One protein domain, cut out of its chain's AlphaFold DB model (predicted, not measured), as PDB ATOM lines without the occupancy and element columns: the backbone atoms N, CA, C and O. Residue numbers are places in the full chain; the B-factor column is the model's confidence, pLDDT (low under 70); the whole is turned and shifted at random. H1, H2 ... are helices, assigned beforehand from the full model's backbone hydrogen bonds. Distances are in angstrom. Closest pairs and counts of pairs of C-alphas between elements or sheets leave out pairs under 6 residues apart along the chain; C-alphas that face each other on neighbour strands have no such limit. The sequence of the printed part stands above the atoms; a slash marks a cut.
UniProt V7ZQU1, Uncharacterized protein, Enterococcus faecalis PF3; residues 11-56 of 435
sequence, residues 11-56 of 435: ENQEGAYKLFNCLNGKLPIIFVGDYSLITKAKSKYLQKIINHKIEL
ATOM      1  N   GLU A  11       3.364  95.125  27.890       84.94
ATOM      2  CA  GLU A  11       2.236  95.458  28.767       84.94
ATOM      3  C   GLU A  11       1.678  96.864  28.491       84.94
ATOM      4  O   GLU A  11       0.462  97.064  28.408       84.94
ATOM      5  N   ASN A  12       2.565  97.837  28.266       85.38
ATOM      6  CA  ASN A  12       2.178  99.207  27.948       85.38
ATOM      7  C   ASN A  12       1.611  99.326  26.528       85.38
ATOM      8  O   ASN A  12       0.642 100.061  26.331       85.38
ATOM      9  N   GLN A  13       2.146  98.578  25.555       85.00
ATOM     10  CA  GLN A  13       1.560  98.493  24.213       85.00
ATOM     11  C   GLN A  13       0.136  97.926  24.289       85.00
ATOM     12  O   GLN A  13      -0.790  98.473  23.688       85.00
ATOM     13  N   GLU A  14      -0.076  96.868  25.078       82.69
ATOM     14  CA  GLU A  14      -1.394  96.263  25.262       82.69
ATOM     15  C   GLU A  14      -2.401  97.185  25.953       82.69
ATOM     16  O   GLU A  14      -3.558  97.273  25.521       82.69
ATOM     17  N   GLY A  15      -1.969  97.885  27.003       83.00
ATOM     18  CA  GLY A  15      -2.766  98.909  27.668       83.00
ATOM     19  C   GLY A  15      -3.153 100.039  26.712       83.00
ATOM     20  O   GLY A  15      -4.322 100.434  26.654       83.00
ATOM     21  N   ALA A  16      -2.203 100.496  25.894       85.75
ATOM     22  CA  ALA A  16      -2.432 101.533  24.897       85.75
ATOM     23  C   ALA A  16      -3.471 101.111  23.848       85.75
ATOM     24  O   ALA A  16      -4.343 101.908  23.508       85.75
ATOM     25  N   TYR A  17      -3.485  99.850  23.398       83.75
ATOM     26  CA  TYR A  17      -4.505  99.412  22.438       83.75
ATOM     27  C   TYR A  17      -5.933  99.461  22.983       83.75
ATOM     28  O   TYR A  17      -6.862  99.787  22.239       83.75
ATOM     29  N   LYS A  18      -6.129  99.154  24.274       82.88
ATOM     30  CA  LYS A  18      -7.449  99.278  24.914       82.88
ATOM     31  C   LYS A  18      -7.922 100.729  24.865       82.88
ATOM     32  O   LYS A  18      -9.063 100.988  24.484       82.88
ATOM     33  N   LEU A  19      -7.020 101.663  25.172       83.88
ATOM     34  CA  LEU A  19      -7.279 103.097  25.083       83.88
ATOM     35  C   LEU A  19      -7.591 103.529  23.642       83.88
ATOM     36  O   LEU A  19      -8.578 104.227  23.414       83.88
ATOM     37  N   PHE A  20      -6.807 103.078  22.660       85.69
ATOM     38  CA  PHE A  20      -7.021 103.414  21.250       85.69
ATOM     39  C   PHE A  20      -8.381 102.937  20.752       85.69
ATOM     40  O   PHE A  20      -9.062 103.675  20.049       85.69
ATOM     41  N   ASN A  21      -8.826 101.752  21.171       81.38
ATOM     42  CA  ASN A  21     -10.140 101.239  20.803       81.38
ATOM     43  C   ASN A  21     -11.289 102.107  21.357       81.38
ATOM     44  O   ASN A  21     -12.279 102.327  20.667       81.38
ATOM     45  N   CYS A  22     -11.155 102.655  22.571       82.50
ATOM     46  CA  CYS A  22     -12.146 103.572  23.153       82.50
ATOM     47  C   CYS A  22     -12.190 104.948  22.468       82.50
ATOM     48  O   CYS A  22     -13.233 105.616  22.467       82.50
ATOM     49  N   LEU A  23     -11.050 105.380  21.926       84.12
ATOM     50  CA  LEU A  23     -10.871 106.665  21.247       84.12
ATOM     51  C   LEU A  23     -11.072 106.578  19.726       84.12
ATOM     52  O   LEU A  23     -11.133 107.614  19.059       84.12
ATOM     53  N   ASN A  24     -11.200 105.366  19.183       79.94
ATOM     54  CA  ASN A  24     -11.350 105.115  17.758       79.94
ATOM     55  C   ASN A  24     -12.568 105.867  17.192       79.94
ATOM     56  O   ASN A  24     -13.662 105.816  17.755       79.94
ATOM     57  N   GLY A  25     -12.364 106.607  16.101       77.50
ATOM     58  CA  GLY A  25     -13.389 107.449  15.471       77.50
ATOM     59  C   GLY A  25     -13.712 108.766  16.194       77.50
ATOM     60  O   GLY A  25     -14.496 109.550  15.668       77.50
ATOM     61  N   LYS A  26     -13.116 109.041  17.365       86.88
ATOM     62  CA  LYS A  26     -13.310 110.299  18.115       86.88
ATOM     63  C   LYS A  26     -12.131 111.260  17.989       86.88
ATOM     64  O   LYS A  26     -12.340 112.468  17.962       86.88
ATOM     65  N   LEU A  27     -10.903 110.736  17.941       87.12
ATOM     66  CA  LEU A  27      -9.673 111.528  17.857       87.12
ATOM     67  C   LEU A  27      -8.665 110.882  16.892       87.12
ATOM     68  O   LEU A  27      -8.522 109.658  16.911       87.12
ATOM     69  N   PRO A  28      -7.934 111.673  16.082       85.50
ATOM     70  CA  PRO A  28      -6.843 111.151  15.270       85.50
ATOM     71  C   PRO A  28      -5.661 110.752  16.161       85.50
ATOM     72  O   PRO A  28      -5.119 111.566  16.912       85.50
ATOM     73  N   ILE A  29      -5.240 109.492  16.056       85.50
ATOM     74  CA  ILE A  29      -4.091 108.943  16.780       85.50
ATOM     75  C   ILE A  29      -3.039 108.538  15.753       85.50
ATOM     76  O   ILE A  29      -3.314 107.765  14.842       85.50
ATOM     77  N   ILE A  30      -1.829 109.068  15.916       87.12
ATOM     78  CA  ILE A  30      -0.664 108.742  15.091       87.12
ATOM     79  C   ILE A  30       0.379 108.143  16.022       87.12
ATOM     80  O   ILE A  30       0.757 108.801  16.996       87.12
ATOM     81  N   PHE A  31       0.822 106.927  15.725       86.00
ATOM     82  CA  PHE A  31       1.964 106.287  16.368       86.00
ATOM     83  C   PHE A  31       3.087 106.115  15.342       86.00
ATOM     84  O   PHE A  31       2.826 105.846  14.168       86.00
ATOM     85  N   VAL A  32       4.321 106.307  15.787       86.44
ATOM     86  CA  VAL A  32       5.544 106.179  14.990       86.44
ATOM     87  C   VAL A  32       6.404 105.098  15.640       86.44
ATOM     88  O   VAL A  32       6.492 105.045  16.865       86.44
ATOM     89  N   GLY A  33       6.975 104.204  14.834       83.75
ATOM     90  CA  GLY A  33       7.816 103.107  15.311       83.75
ATOM     91  C   GLY A  33       8.008 102.013  14.262       83.75
ATOM     92  O   GLY A  33       7.356 102.025  13.212       83.75
ATOM     93  N   ASP A  34       8.895 101.059  14.540       82.25
ATOM     94  CA  ASP A  34       9.087  99.882  13.698       82.25
ATOM     95  C   ASP A  34       7.908  98.909  13.830       82.25
ATOM     96  O   ASP A  34       7.670  98.304  14.875       82.25
ATOM     97  N   TYR A  35       7.179  98.716  12.728       79.88
ATOM     98  CA  TYR A  35       6.028  97.817  12.671       79.88
ATOM     99  C   TYR A  35       6.370  96.365  13.051       79.88
ATOM    100  O   TYR A  35       5.511  95.650  13.568       79.88
ATOM    101  N   SER A  36       7.601  95.912  12.793       79.06
ATOM    102  CA  SER A  36       8.041  94.541  13.075       79.06
ATOM    103  C   SER A  36       8.229  94.253  14.569       79.06
ATOM    104  O   SER A  36       8.084  93.104  14.985       79.06
ATOM    105  N   LEU A  37       8.480  95.292  15.370       78.75
ATOM    106  CA  LEU A  37       8.727  95.215  16.813       78.75
ATOM    107  C   LEU A  37       7.453  95.398  17.655       78.75
ATOM    108  O   LEU A  37       7.480  95.326  18.882       78.75
ATOM    109  N   ILE A  38       6.307  95.596  17.005       78.81
ATOM    110  CA  ILE A  38       5.022  95.737  17.681       78.81
ATOM    111  C   ILE A  38       4.511  94.350  18.106       78.81
ATOM    112  O   ILE A  38       4.242  93.485  17.271       78.81
ATOM    113  N   THR A  39       4.277  94.154  19.406       66.19
ATOM    114  CA  THR A  39       3.834  92.886  20.042       66.19
ATOM    115  C   THR A  39       2.698  92.144  19.337       66.19
ATOM    116  O   THR A  39       2.653  90.915  19.306       66.19
ATOM    117  N   LYS A  40       1.753  92.882  18.748       66.94
ATOM    118  CA  LYS A  40       0.573  92.339  18.063       66.94
ATOM    119  C   LYS A  40       0.656  92.398  16.536       66.94
ATOM    120  O   LYS A  40      -0.370  92.161  15.895       66.94
ATOM    121  N   ALA A  41       1.839  92.638  15.954       60.25
ATOM    122  CA  ALA A  41       2.082  92.798  14.508       60.25
ATOM    123  C   ALA A  41       1.499  91.666  13.646       60.25
ATOM    124  O   ALA A  41       0.975  91.911  12.560       60.25
ATOM    125  N   LYS A  42       1.549  90.425  14.152       58.12
ATOM    126  CA  LYS A  42       1.033  89.219  13.476       58.12
ATOM    127  C   LYS A  42      -0.440  88.920  13.769       58.12
ATOM    128  O   LYS A  42      -1.025  88.027  13.160       58.12
ATOM    129  N   SER A  43      -1.054  89.628  14.713       63.34
ATOM    130  CA  SER A  43      -2.448  89.407  15.093       63.34
ATOM    131  C   SER A  43      -3.391  90.247  14.223       63.34
ATOM    132  O   SER A  43      -3.105  91.398  13.897       63.34
ATOM    133  N   LYS A  44      -4.590  89.725  13.924       64.56
ATOM    134  CA  LYS A  44      -5.664  90.487  13.245       64.56
ATOM    135  C   LYS A  44      -6.168  91.692  14.059       64.56
ATOM    136  O   LYS A  44      -7.063  92.400  13.615       64.56
ATOM    137  N   TYR A  45      -5.659  91.893  15.274       67.94
ATOM    138  CA  TYR A  45      -6.131  92.909  16.204       67.94
ATOM    139  C   TYR A  45      -5.664  94.315  15.813       67.94
ATOM    140  O   TYR A  45      -6.484  95.227  15.770       67.94
ATOM    141  N   LEU A  46      -4.392  94.481  15.431       71.00
ATOM    142  CA  LEU A  46      -3.873  95.774  14.969       71.00
ATOM    143  C   LEU A  46      -4.599  96.271  13.715       71.00
ATOM    144  O   LEU A  46      -4.922  97.448  13.619       71.00
ATOM    145  N   GLN A  47      -4.967  95.366  12.804       69.19
ATOM    146  CA  GLN A  47      -5.743  95.704  11.603       69.19
ATOM    147  C   GLN A  47      -7.127  96.302  11.914       69.19
ATOM    148  O   GLN A  47      -7.688  96.990  11.071       69.19
ATOM    149  N   LYS A  48      -7.686  96.062  13.111       71.88
ATOM    150  CA  LYS A  48      -8.973  96.649  13.528       71.88
ATOM    151  C   LYS A  48      -8.845  98.082  14.050       71.88
ATOM    152  O   LYS A  48      -9.848  98.784  14.113       71.88
ATOM    153  N   ILE A  49      -7.646  98.483  14.466       74.00
ATOM    154  CA  ILE A  49      -7.380  99.775  15.116       74.00
ATOM    155  C   ILE A  49      -6.652 100.725  14.153       74.00
ATOM    156  O   ILE A  49      -6.839 101.934  14.220       74.00
ATOM    157  N   ILE A  50      -5.844 100.193  13.232       78.75
ATOM    158  CA  ILE A  50      -5.049 100.981  12.287       78.75
ATOM    159  C   ILE A  50      -5.871 101.277  11.029       78.75
ATOM    160  O   ILE A  50      -6.113 100.388  10.217       78.75
ATOM    161  N   ASN A  51      -6.259 102.539  10.838       81.38
ATOM    162  CA  ASN A  51      -6.988 102.967   9.637       81.38
ATOM    163  C   ASN A  51      -6.079 103.237   8.428       81.38
ATOM    164  O   ASN A  51      -6.527 103.115   7.290       81.38
ATOM    165  N   HIS A  52      -4.830 103.642   8.661       84.50
ATOM    166  CA  HIS A  52      -3.845 103.937   7.620       84.50
ATOM    167  C   HIS A  52      -2.448 103.537   8.087       84.50
ATOM    168  O   HIS A  52      -2.089 103.758   9.242       84.50
ATOM    169  N   LYS A  53      -1.653 102.996   7.161       84.88
ATOM    170  CA  LYS A  53      -0.221 102.761   7.336       84.88
ATOM    171  C   LYS A  53       0.523 103.641   6.340       84.88
ATOM    172  O   LYS A  53       0.245 103.580   5.146       84.88
ATOM    173  N   ILE A  54       1.453 104.442   6.842       85.25
ATOM    174  CA  ILE A  54       2.352 105.255   6.026       85.25
ATOM    175  C   ILE A  54       3.751 104.695   6.241       85.25
ATOM    176  O   ILE A  54       4.224 104.635   7.374       85.25
ATOM    177  N   GLU A  55       4.383 104.238   5.166       83.50
ATOM    178  CA  GLU A  55       5.776 103.804   5.203       83.50
ATOM    179  C   GLU A  55       6.703 104.987   4.940       83.50
ATOM    180  O   GLU A  55       6.339 105.947   4.254       83.50
ATOM    181  N   LEU A  56       7.908 104.922   5.504       83.31
ATOM    182  CA  LEU A  56       8.927 105.916   5.208       83.31
ATOM    183  C   LEU A  56       9.290 105.858   3.715       83.31
ATOM    184  O   LEU A  56       9.401 104.762   3.158       83.31
TER     185      LEU A  56
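AT A GLANCE: This is residues 11 to 56 of the 435 residues of an uncharacterized protein of Enterococcus faecalis PF3 (UniProt V7ZQU1). Little regular structure is present: one helix, H1, with a long, wide loop, residues 24 to 45, that runs back from its end to a single short helical turn, H2. From H2 a tail without a named element, residues 50 to 56, leads away. The printed part has 46 residues with two named helices, H1 then H2, and no named strand; the class is all helix, though just 17 residues are in named elements. It is compact, with a radius of gyration of the C-alphas of 10.5 A, and spans 26 by 25 by 18 A.

IN THESE COORDINATES: H1, residues 11 to 23, is 18.8 A long, from C-alpha 11 at (2.236, 95.458, 28.767) to C-alpha 23 at (-10.871, 106.665, 21.247). H2, residues 46 to 49, ends with C-alpha 49 at (-7.380, 99.775, 15.116).

HOW THE PARTS SIT: H1, with residues 17 to 21 alone, only just touches H2, with 3 pairs of C-alphas within 8 A; the closest C-alphas, of Asn 21 and Ile 49, are 6.5 A apart. In H1 every O i to N i+4 pair is within hydrogen-bond range; H2 is too short for such a pair.

THE WHOLE: The C-alphas farthest apart, of Cys 22 and Leu 56, are 27.8 A apart. The printed part has no cut. The link from H1 to H2 is long, 22 residues. Residues 39 to 45 and 47 have pLDDT under 70.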